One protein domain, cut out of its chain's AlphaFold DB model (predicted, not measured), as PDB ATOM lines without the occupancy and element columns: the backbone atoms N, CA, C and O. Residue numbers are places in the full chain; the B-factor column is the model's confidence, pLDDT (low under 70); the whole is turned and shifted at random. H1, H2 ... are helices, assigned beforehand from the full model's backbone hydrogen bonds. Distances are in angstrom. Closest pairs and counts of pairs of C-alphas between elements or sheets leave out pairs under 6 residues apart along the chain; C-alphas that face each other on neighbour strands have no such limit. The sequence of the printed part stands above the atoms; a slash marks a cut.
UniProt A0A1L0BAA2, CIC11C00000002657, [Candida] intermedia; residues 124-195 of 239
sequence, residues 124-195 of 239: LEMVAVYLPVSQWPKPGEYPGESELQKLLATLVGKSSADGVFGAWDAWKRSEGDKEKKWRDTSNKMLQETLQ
ATOM      1  N   LEU A 124     145.887  76.015 143.228       94.56
ATOM      2  CA  LEU A 124     147.096  76.563 143.846       94.56
ATOM      3  C   LEU A 124     146.915  78.035 144.227       94.56
ATOM      4  O   LEU A 124     147.265  78.435 145.332       94.56
ATOM      5  N   GLU A 125     146.333  78.831 143.334       92.50
ATOM      6  CA  GLU A 125     146.055  80.243 143.602       92.50
ATOM      7  C   GLU A 125     145.032  80.390 144.729       92.50
ATOM      8  O   GLU A 125     145.230  81.198 145.628       92.50
ATOM      9  N   MET A 126     143.985  79.557 144.747       92.12
ATOM     10  CA  MET A 126     142.993  79.561 145.826       92.12
ATOM     11  C   MET A 126     143.634  79.252 147.184       92.12
ATOM     12  O   MET A 126     143.348  79.933 148.166       92.12
ATOM     13  N   VAL A 127     144.531  78.264 147.243       93.94
ATOM     14  CA  VAL A 127     145.284  77.936 148.462       93.94
ATOM     15  C   VAL A 127     146.173  79.108 148.885       93.94
ATOM     16  O   VAL A 127     146.149  79.487 150.054       93.94
ATOM     17  N   ALA A 128     146.914  79.715 147.955       92.06
ATOM     18  CA  ALA A 128     147.804  80.838 148.256       92.06
ATOM     19  C   ALA A 128     147.053  82.104 148.709       92.06
ATOM     20  O   ALA A 128     147.547  82.836 149.563       92.06
ATOM     21  N   VAL A 129     145.866  82.366 148.158       89.44
ATOM     22  CA  VAL A 129     145.086  83.579 148.452       89.44
ATOM     23  C   VAL A 129     144.246  83.426 149.718       89.44
ATOM     24  O   VAL A 129     144.185  84.348 150.532       89.44
ATOM     25  N   TYR A 130     143.576  82.286 149.897       90.06
ATOM     26  CA  TYR A 130     142.585  82.132 150.964       90.06
ATOM     27  C   TYR A 130     143.128  81.493 152.239       90.06
ATOM     28  O   TYR A 130     142.558  81.733 153.305       90.06
ATOM     29  N   LEU A 131     144.201  80.697 152.167       92.12
ATOM     30  CA  LEU A 131     144.817  80.132 153.367       92.12
ATOM     31  C   LEU A 131     145.961  81.018 153.870       92.12
ATOM     32  O   LEU A 131     146.788  81.470 153.076       92.12
ATOM     33  N   PRO A 132     146.075  81.231 155.194       90.94
ATOM     34  CA  PRO A 132     147.224  81.921 155.760       90.94
ATOM     35  C   PRO A 132     148.506  81.113 155.525       90.94
ATOM     36  O   PRO A 132     148.486  79.883 155.541       90.94
ATOM     37  N   VAL A 133     149.644  81.805 155.401       90.25
ATOM     38  CA  VAL A 133     150.963  81.189 155.140       90.25
ATOM     39  C   VAL A 133     151.333  80.122 156.179       90.25
ATOM     40  O   VAL A 133     151.992  79.140 155.859       90.25
ATOM     41  N   SER A 134     150.861  80.256 157.422       91.62
ATOM     42  CA  SER A 134     151.061  79.255 158.481       91.62
ATOM     43  C   SER A 134     150.361  77.915 158.226       91.62
ATOM     44  O   SER A 134     150.693  76.923 158.871       91.62
ATOM     45  N   GLN A 135     149.384  77.883 157.320       94.44
ATOM     46  CA  GLN A 135     148.613  76.696 156.953       94.44
ATOM     47  C   GLN A 135     149.011  76.111 155.595       94.44
ATOM     48  O   GLN A 135     148.452  75.078 155.209       94.44
ATOM     49  N   TRP A 136     149.949  76.751 154.894       94.12
ATOM     50  CA  TRP A 136     150.489  76.265 153.629       94.12
ATOM     51  C   TRP A 136     151.244  74.935 153.814       94.12
ATOM     52  O   TRP A 136     151.642  74.602 154.937       94.12
ATOM     53  N   PRO A 137     151.449  74.168 152.725       94.56
ATOM     54  CA  PRO A 137     152.301  72.983 152.747       94.56
ATOM     55  C   PRO A 137     153.690  73.297 153.302       94.56
ATOM     56  O   PRO A 137     154.204  74.408 153.129       94.56
ATOM     57  N   LYS A 138     154.316  72.315 153.956       91.25
ATOM     58  CA  LYS A 138     155.674  72.487 154.484       91.25
ATOM     59  C   LYS A 138     156.684  72.662 153.340       91.25
ATOM     60  O   LYS A 138     156.401  72.284 152.203       91.25
ATOM     61  N   PRO A 139     157.881  73.211 153.610       88.31
ATOM     62  CA  PRO A 139     158.936  73.282 152.602       88.31
ATOM     63  C   PRO A 139     159.231  71.896 152.004       88.31
ATOM     64  O   PRO A 139     159.494  70.957 152.751       88.31
ATOM     65  N   GLY A 140     159.185  71.779 150.674       88.31
ATOM     66  CA  GLY A 140     159.339  70.506 149.953       88.31
ATOM     67  C   GLY A 140     158.030  69.745 149.693       88.31
ATOM     68  O   GLY A 140     158.042  68.716 149.027       88.31
ATOM     69  N   GLU A 141     156.894  70.237 150.193       93.12
ATOM     70  CA  GLU A 141     155.565  69.674 149.936       93.12
ATOM     71  C   GLU A 141     154.753  70.570 148.982       93.12
ATOM     72  O   GLU A 141     155.123  71.704 148.669       93.12
ATOM     73  N   TYR A 142     153.614  70.056 148.516       93.94
ATOM     74  CA  TYR A 142     152.676  70.767 147.647       93.94
ATOM     75  C   TYR A 142     151.231  70.595 148.144       93.94
ATOM     76  O   TYR A 142     150.957  69.655 148.893       93.94
ATOM     77  N   PRO A 143     150.290  71.471 147.735       95.56
ATOM     78  CA  PRO A 143     148.912  71.418 148.205       95.56
ATOM     79  C   PRO A 143     148.233  70.089 147.877       95.56
ATOM     80  O   PRO A 143     148.141  69.693 146.707       95.56
ATOM     81  N   GLY A 144     147.753  69.421 148.923       93.88
ATOM     82  CA  GLY A 144     147.082  68.134 148.850       93.88
ATOM     83  C   GLY A 144     145.667  68.179 149.420       93.88
ATOM     84  O   GLY A 144     145.026  69.225 149.521       93.88
ATOM     85  N   GLU A 145     145.175  67.007 149.815       94.06
ATOM     86  CA  GLU A 145     143.818  66.858 150.345       94.06
ATOM     87  C   GLU A 145     143.642  67.555 151.704       94.06
ATOM     88  O   GLU A 145     142.582  68.107 151.982       94.06
ATOM     89  N   SER A 146     144.708  67.633 152.508       94.69
ATOM     90  CA  SER A 146     144.749  68.440 153.737       94.69
ATOM     91  C   SER A 146     144.413  69.910 153.457       94.69
ATOM     92  O   SER A 146     143.568  70.502 154.127       94.69
ATOM     93  N   GLU A 147     145.036  70.503 152.439       94.75
ATOM     94  CA  GLU A 147     144.850  71.911 152.084       94.75
ATOM     95  C   GLU A 147     143.479  72.150 151.463       94.75
ATOM     96  O   GLU A 147     142.872  73.181 151.739       94.75
ATOM     97  N   LEU A 148     142.943  71.179 150.716       94.31
ATOM     98  CA  LEU A 148     141.558  71.225 150.251       94.31
ATOM     99  C   LEU A 148     140.581  71.296 151.430       94.31
ATOM    100  O   LEU A 148     139.706  72.155 151.436       94.31
ATOM    101  N   GLN A 149     140.736  70.441 152.446       93.88
ATOM    102  CA  GLN A 149     139.849  70.453 153.616       93.88
ATOM    103  C   GLN A 149     139.933  71.782 154.380       93.88
ATOM    104  O   GLN A 149     138.904  72.359 154.737       93.88
ATOM    105  N   LYS A 150     141.146  72.319 154.575       94.62
ATOM    106  CA  LYS A 150     141.353  73.646 155.186       94.62
ATOM    107  C   LYS A 150     140.701  74.760 154.361       94.62
ATOM    108  O   LYS A 150     140.084  75.667 154.922       94.62
ATOM    109  N   LEU A 151     140.828  74.693 153.035       93.06
ATOM    110  CA  LEU A 151     140.257  75.666 152.109       93.06
ATOM    111  C   LEU A 151     138.728  75.635 152.160       93.06
ATOM    112  O   LEU A 151     138.110  76.677 152.361       93.06
ATOM    113  N   LEU A 152     138.124  74.448 152.073       92.06
ATOM    114  CA  LEU A 152     136.678  74.274 152.189       92.06
ATOM    115  C   LEU A 152     136.166  74.807 153.527       92.06
ATOM    116  O   LEU A 152     135.218  75.585 153.529       92.06
ATOM    117  N   ALA A 153     136.835  74.485 154.640       91.62
ATOM    118  CA  ALA A 153     136.492  75.006 155.965       91.62
ATOM    119  C   ALA A 153     136.539  76.547 156.031       91.62
ATOM    120  O   ALA A 153     135.701  77.171 156.680       91.62
ATOM    121  N   THR A 154     137.487  77.168 155.326       90.31
ATOM    122  CA  THR A 154     137.662  78.632 155.273       90.31
ATOM    123  C   THR A 154     136.640  79.324 154.359       90.31
ATOM    124  O   THR A 154     136.340  80.515 154.531       90.31
ATOM    125  N   LEU A 155     136.117  78.591 153.373       87.31
ATOM    126  CA  LEU A 155     135.166  79.073 152.373       87.31
ATOM    127  C   LEU A 155     133.703  78.738 152.699       87.31
ATOM    128  O   LEU A 155     132.818  79.218 151.991       87.31
ATOM    129  N   VAL A 156     133.418  77.986 153.772       81.69
ATOM    130  CA  VAL A 156     132.037  77.699 154.203       81.69
ATOM    131  C   VAL A 156     131.255  79.009 154.364       81.69
ATOM    132  O   VAL A 156     131.606  79.864 155.178       81.69
ATOM    133  N   GLY A 157     130.187  79.165 153.576       70.44
ATOM    134  CA  GLY A 157     129.309  80.341 153.600       70.44
ATOM    135  C   GLY A 157     129.755  81.523 152.729       70.44
ATOM    136  O   GLY A 157     129.111  82.569 152.777       70.44
ATOM    137  N   LYS A 158     130.823  81.387 151.932       75.19
ATOM    138  CA  LYS A 158     131.258  82.400 150.955       75.19
ATOM    139  C   LYS A 158     130.887  81.964 149.535       75.19
ATOM    140  O   LYS A 158     131.082  80.806 149.181       75.19
ATOM    141  N   SER A 159     130.435  82.903 148.699       65.38
ATOM    142  CA  SER A 159     130.099  82.651 147.283       65.38
ATOM    143  C   SER A 159     131.282  82.130 146.449       65.38
ATOM    144  O   SER A 159     131.085  81.545 145.396       65.38
ATOM    145  N   SER A 160     132.516  82.298 146.934       67.25
ATOM    146  CA  SER A 160     133.753  81.849 146.279       67.25
ATOM    147  C   SER A 160     134.050  80.345 146.428       67.25
ATOM    148  O   SER A 160     135.144  79.910 146.079       67.25
ATOM    149  N   ALA A 161     133.132  79.552 146.995       69.12
ATOM    150  CA  ALA A 161     133.275  78.094 147.086       69.12
ATOM    151  C   ALA A 161     132.977  77.378 145.753       69.12
ATOM    152  O   ALA A 161     133.408  76.237 145.546       69.12
ATOM    153  N   ASP A 162     132.268  78.050 144.843       73.25
ATOM    154  CA  ASP A 162     131.923  77.508 143.537       73.25
ATOM    155  C   ASP A 162     133.187  77.332 142.684       73.25
ATOM    156  O   ASP A 162     133.989  78.245 142.506       73.25
ATOM    157  N   GLY A 163     133.394  76.117 142.171       84.00
ATOM    158  CA  GLY A 163     134.541  75.784 141.320       84.00
ATOM    159  C   GLY A 163     135.780  75.249 142.046       84.00
ATOM    160  O   GLY A 163     136.665  74.719 141.373       84.00
ATOM    161  N   VAL A 164     135.830  75.263 143.388       90.56
ATOM    162  CA  VAL A 164     136.976  74.726 144.160       90.56
ATOM    163  C   VAL A 164     137.227  73.250 143.841       90.56
ATOM    164  O   VAL A 164     138.363  72.859 143.580       90.56
ATOM    165  N   PHE A 165     136.173  72.428 143.805       91.12
ATOM    166  CA  PHE A 165     136.296  71.004 143.473       91.12
ATOM    167  C   PHE A 165     136.764  70.776 142.031       91.12
ATOM    168  O   PHE A 165     137.624  69.935 141.796       91.12
ATOM    169  N   GLY A 166     136.274  71.571 141.072       91.56
ATOM    170  CA  GLY A 166     136.723  71.489 139.679       91.56
ATOM    171  C   GLY A 166     138.199  71.866 139.523       91.56
ATOM    172  O   GLY A 166     138.959  71.164 138.851       91.56
ATOM    173  N   ALA A 167     138.629  72.932 140.204       92.81
ATOM    174  CA  ALA A 167     140.023  73.360 140.238       92.81
ATOM    175  C   ALA A 167     140.924  72.320 140.931       92.81
ATOM    176  O   ALA A 167     142.034  72.052 140.462       92.81
ATOM    177  N   TRP A 168     140.443  71.699 142.013       94.88
ATOM    178  CA  TRP A 168     141.124  70.601 142.699       94.88
ATOM    179  C   TRP A 168     141.281  69.374 141.799       94.88
ATOM    180  O   TRP A 168     142.384  68.843 141.680       94.88
ATOM    181  N   ASP A 169     140.225  68.946 141.109       93.62
ATOM    182  CA  ASP A 169     140.279  67.789 140.213       93.62
ATOM    183  C   ASP A 169     141.218  68.020 139.023       93.62
ATOM    184  O   ASP A 169     141.900  67.095 138.566       93.62
ATOM    185  N   ALA A 170     141.275  69.252 138.511       93.56
ATOM    186  CA  ALA A 170     142.244  69.649 137.494       93.56
ATOM    187  C   ALA A 170     143.683  69.595 138.037       93.56
ATOM    188  O   ALA A 170     144.572  69.046 137.386       93.56
ATOM    189  N   TRP A 171     143.917  70.090 139.256       94.81
ATOM    190  CA  TRP A 171     145.222  70.018 139.919       94.81
ATOM    191  C   TRP A 171     145.659  68.578 140.213       94.81
ATOM    192  O   TRP A 171     146.806  68.202 139.944       94.81
ATOM    193  N   LYS A 172     144.746  67.742 140.711       93.88
ATOM    194  CA  LYS A 172     145.001  66.336 141.036       93.88
ATOM    195  C   LYS A 172     145.488  65.571 139.807       93.88
ATOM    196  O   LYS A 172     146.489  64.859 139.908       93.88
ATOM    197  N   ARG A 173     144.840  65.801 138.659       93.44
ATOM    198  CA  ARG A 173     145.187  65.227 137.347       93.44
ATOM    199  C   ARG A 173     146.367  65.901 136.652       93.44
ATOM    200  O   ARG A 173     146.834  65.385 135.644       93.44
ATOM    201  N   SER A 174     146.849  67.037 137.151       92.25
ATOM    202  CA  SER A 174     147.973  67.721 136.522       92.25
ATOM    203  C   SER A 174     149.255  66.891 136.639       92.25
ATOM    204  O   SER A 174     149.604  66.394 137.712       92.25
ATOM    205  N   GLU A 175     149.958  66.757 135.519       89.00
ATOM    206  CA  GLU A 175     151.223  66.029 135.428       89.00
ATOM    207  C   GLU A 175     152.428  66.967 135.618       89.00
ATOM    208  O   GLU A 175     152.317  68.195 135.498       89.00
ATOM    209  N   GLY A 176     153.592  66.389 135.916       88.88
ATOM    210  CA  GLY A 176     154.853  67.105 136.116       88.88
ATOM    211  C   GLY A 176     155.178  67.417 137.577       88.88
ATOM    212  O   GLY A 176     154.536  66.925 138.504       88.88
ATOM    213  N   ASP A 177     156.209  68.239 137.771       93.06
ATOM    214  CA  ASP A 177     156.719  68.607 139.092       93.06
ATOM    215  C   ASP A 177     155.747  69.550 139.823       93.06
ATOM    216  O   ASP A 177     155.698  70.764 139.587       93.06
ATOM    217  N   LYS A 178     154.929  68.959 140.698       92.75
ATOM    218  CA  LYS A 178     153.924  69.667 141.495       92.75
ATOM    219  C   LYS A 178     154.546  70.597 142.534       92.75
ATOM    220  O   LYS A 178     153.971  71.649 142.809       92.75
ATOM    221  N   GLU A 179     155.711  70.244 143.070       93.38
ATOM    222  CA  GLU A 179     156.418  71.073 144.046       93.38
ATOM    223  C   GLU A 179     156.901  72.365 143.389       93.38
ATOM    224  O   GLU A 179     156.648  73.458 143.899       93.38
ATOM    225  N   LYS A 180     157.517  72.254 142.206       94.31
ATOM    226  CA  LYS A 180     157.944  73.423 141.435       94.31
ATOM    227  C   LYS A 180     156.767  74.325 141.069       94.31
ATOM    228  O   LYS A 180     156.840  75.529 141.296       94.31
ATOM    229  N   LYS A 181     155.662  73.754 140.570       94.62
ATOM    230  CA  LYS A 181     154.448  74.527 140.250       94.62
ATOM    231  C   LYS A 181     153.915  75.276 141.467       94.62
ATOM    232  O   LYS A 181     153.613  76.458 141.359       94.62
ATOM    233  N   TRP A 182     153.828  74.608 142.618       95.06
ATOM    234  CA  TRP A 182     153.396  75.253 143.854       95.06
ATOM    235  C   TRP A 182     154.321  76.404 144.238       95.06
ATOM    236  O   TRP A 182     153.837  77.507 144.465       95.06
ATOM    237  N   ARG A 183     155.636  76.170 144.242       93.81
ATOM    238  CA  ARG A 183     156.642  77.182 144.580       93.81
ATOM    239  C   ARG A 183     156.547  78.410 143.675       93.81
ATOM    240  O   ARG A 183     156.584  79.539 144.161       93.81
ATOM    241  N   ASP A 184     156.415  78.196 142.369       93.69
ATOM    242  CA  ASP A 184     156.309  79.274 141.387       93.69
ATOM    243  C   ASP A 184     155.004  80.061 141.584       93.69
ATOM    244  O   ASP A 184     155.027  81.293 141.641       93.69
ATOM    245  N   THR A 185     153.872  79.371 141.775       93.12
ATOM    246  CA  THR A 185     152.576  80.014 142.035       93.12
ATOM    247  C   THR A 185     152.560  80.765 143.363       93.12
ATOM    248  O   THR A 185     152.112  81.908 143.397       93.12
ATOM    249  N   SER A 186     153.066  80.179 144.450       92.12
ATOM    250  CA  SER A 186     153.091  80.825 145.765       92.12
ATOM    251  C   SER A 186     153.975  82.069 145.751       92.12
ATOM    252  O   SER A 186     153.580  83.108 146.273       92.12
ATOM    253  N   ASN A 187     155.145  82.004 145.102       90.00
ATOM    254  CA  ASN A 187     156.034  83.157 144.960       90.00
ATOM    255  C   ASN A 187     155.401  84.257 144.111       90.00
ATOM    256  O   ASN A 187     155.451  85.423 144.497       90.00
ATOM    257  N   LYS A 188     154.772  83.892 142.989       89.62
ATOM    258  CA  LYS A 188     154.043  84.838 142.143       89.62
ATOM    259  C   LYS A 188     152.914  85.518 142.920       89.62
ATOM    260  O   LYS A 188     152.827  86.738 142.901       89.62
ATOM    261  N   MET A 189     152.107  84.755 143.655       87.44
ATOM    262  CA  MET A 189     151.002  85.294 144.456       87.44
ATOM    263  C   MET A 189     151.497  86.219 145.569       87.44
ATOM    264  O   MET A 189     150.932  87.291 145.777       87.44
ATOM    265  N   LEU A 190     152.597  85.867 146.244       85.31
ATOM    266  CA  LEU A 190     153.234  86.753 147.222       85.31
ATOM    267  C   LEU A 190     153.747  88.040 146.571       85.31
ATOM    268  O   LEU A 190     153.553  89.113 147.133       85.31
ATOM    269  N   GLN A 191     154.366  87.958 145.394       84.12
ATOM    270  CA  GLN A 191     154.835  89.133 144.657       84.12
ATOM    271  C   GLN A 191     153.680  90.020 144.184       84.12
ATOM    272  O   GLN A 191     153.777  91.237 144.291       84.12
ATOM    273  N   GLU A 192     152.578  89.446 143.707       82.94
ATOM    274  CA  GLU A 192     151.390  90.206 143.297       82.94
ATOM    275  C   GLU A 192     150.699  90.873 144.498       82.94
ATOM    276  O   GLU A 192     150.282  92.030 144.408       82.94
ATOM    277  N   THR A 193     150.645  90.181 145.642       79.75
ATOM    278  CA  THR A 193     150.010  90.684 146.872       79.75
ATOM    279  C   THR A 193     150.857  91.751 147.565       79.75
ATOM    280  O   THR A 193     150.339  92.773 148.006       79.75
ATOM    281  N   LEU A 194     152.166  91.521 147.696       79.25
ATOM    282  CA  LEU A 194     153.075  92.434 148.395       79.25
ATOM    283  C   LEU A 194     153.595  93.550 147.481       79.25
ATOM    284  O   LEU A 194     153.979  94.617 147.969       79.25
ATOM    285  N   GLN A 195     153.579  93.335 146.164       78.88
ATOM    286  CA  GLN A 195     154.124  94.237 145.151       78.88
ATOM    287  C   GLN A 195     155.557  94.673 145.499       78.88
ATOM    288  O   GLN A 195     156.430  93.850 145.762       78.88
TER     289      GLN A 195
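What this domain is: This is residues 124 to 195 of the 239 residues of the protein "CIC11C00000002657" of [Candida] intermedia (UniProt A0A1L0BAA2). Short H1 sits between H2 and long H4, while H3 runs back beside H2 across a gap. The unnamed stretch 131 to 144 loops from H1 to H2. The printed part has 72 residues with four named helices, H1 to H4 in chain order, and no named strand: all helix, compact, radius of gyration of the C-alphas 11.9 A, spans 31 by 30 by 18 A.

Where its parts are: H1, residues 124 to 130, begins at C-alpha 124 (147.096, 76.563, 143.846). H2 is residues 145 to 155, 15.1 A; H3 is 164 to 173, 14.3 A; H4 is 178 to 194, 23.8 A, ending at C-alpha 194 (153.075, 92.434, 148.395).

How they stand to each other: H1 touches H2, closest C-alphas Val 127 and Leu 151, 6.6 A, at a steep tilt of 38 degrees, the same way. H4 touches H1 with residues 182 to 189 alone, closest C-alphas Ser 186 and Ala 128, 5.8 A. H2 and H3 are close but not clearly touching, closest C-alphas Leu 148 and Trp 168, 7.6 A, opposite ways at 16 degrees. H2 and H4 are apart. In H1, H2, H3 and H4 every O i to N i+4 pair is within hydrogen-bond range.

The domain as a whole: The C-alphas farthest apart, Gly 157 and Gly 176, are 33.7 A apart. The printed part has no cut. The link H1 to H2 is long. Residues 159 to 161 have pLDDT under 70.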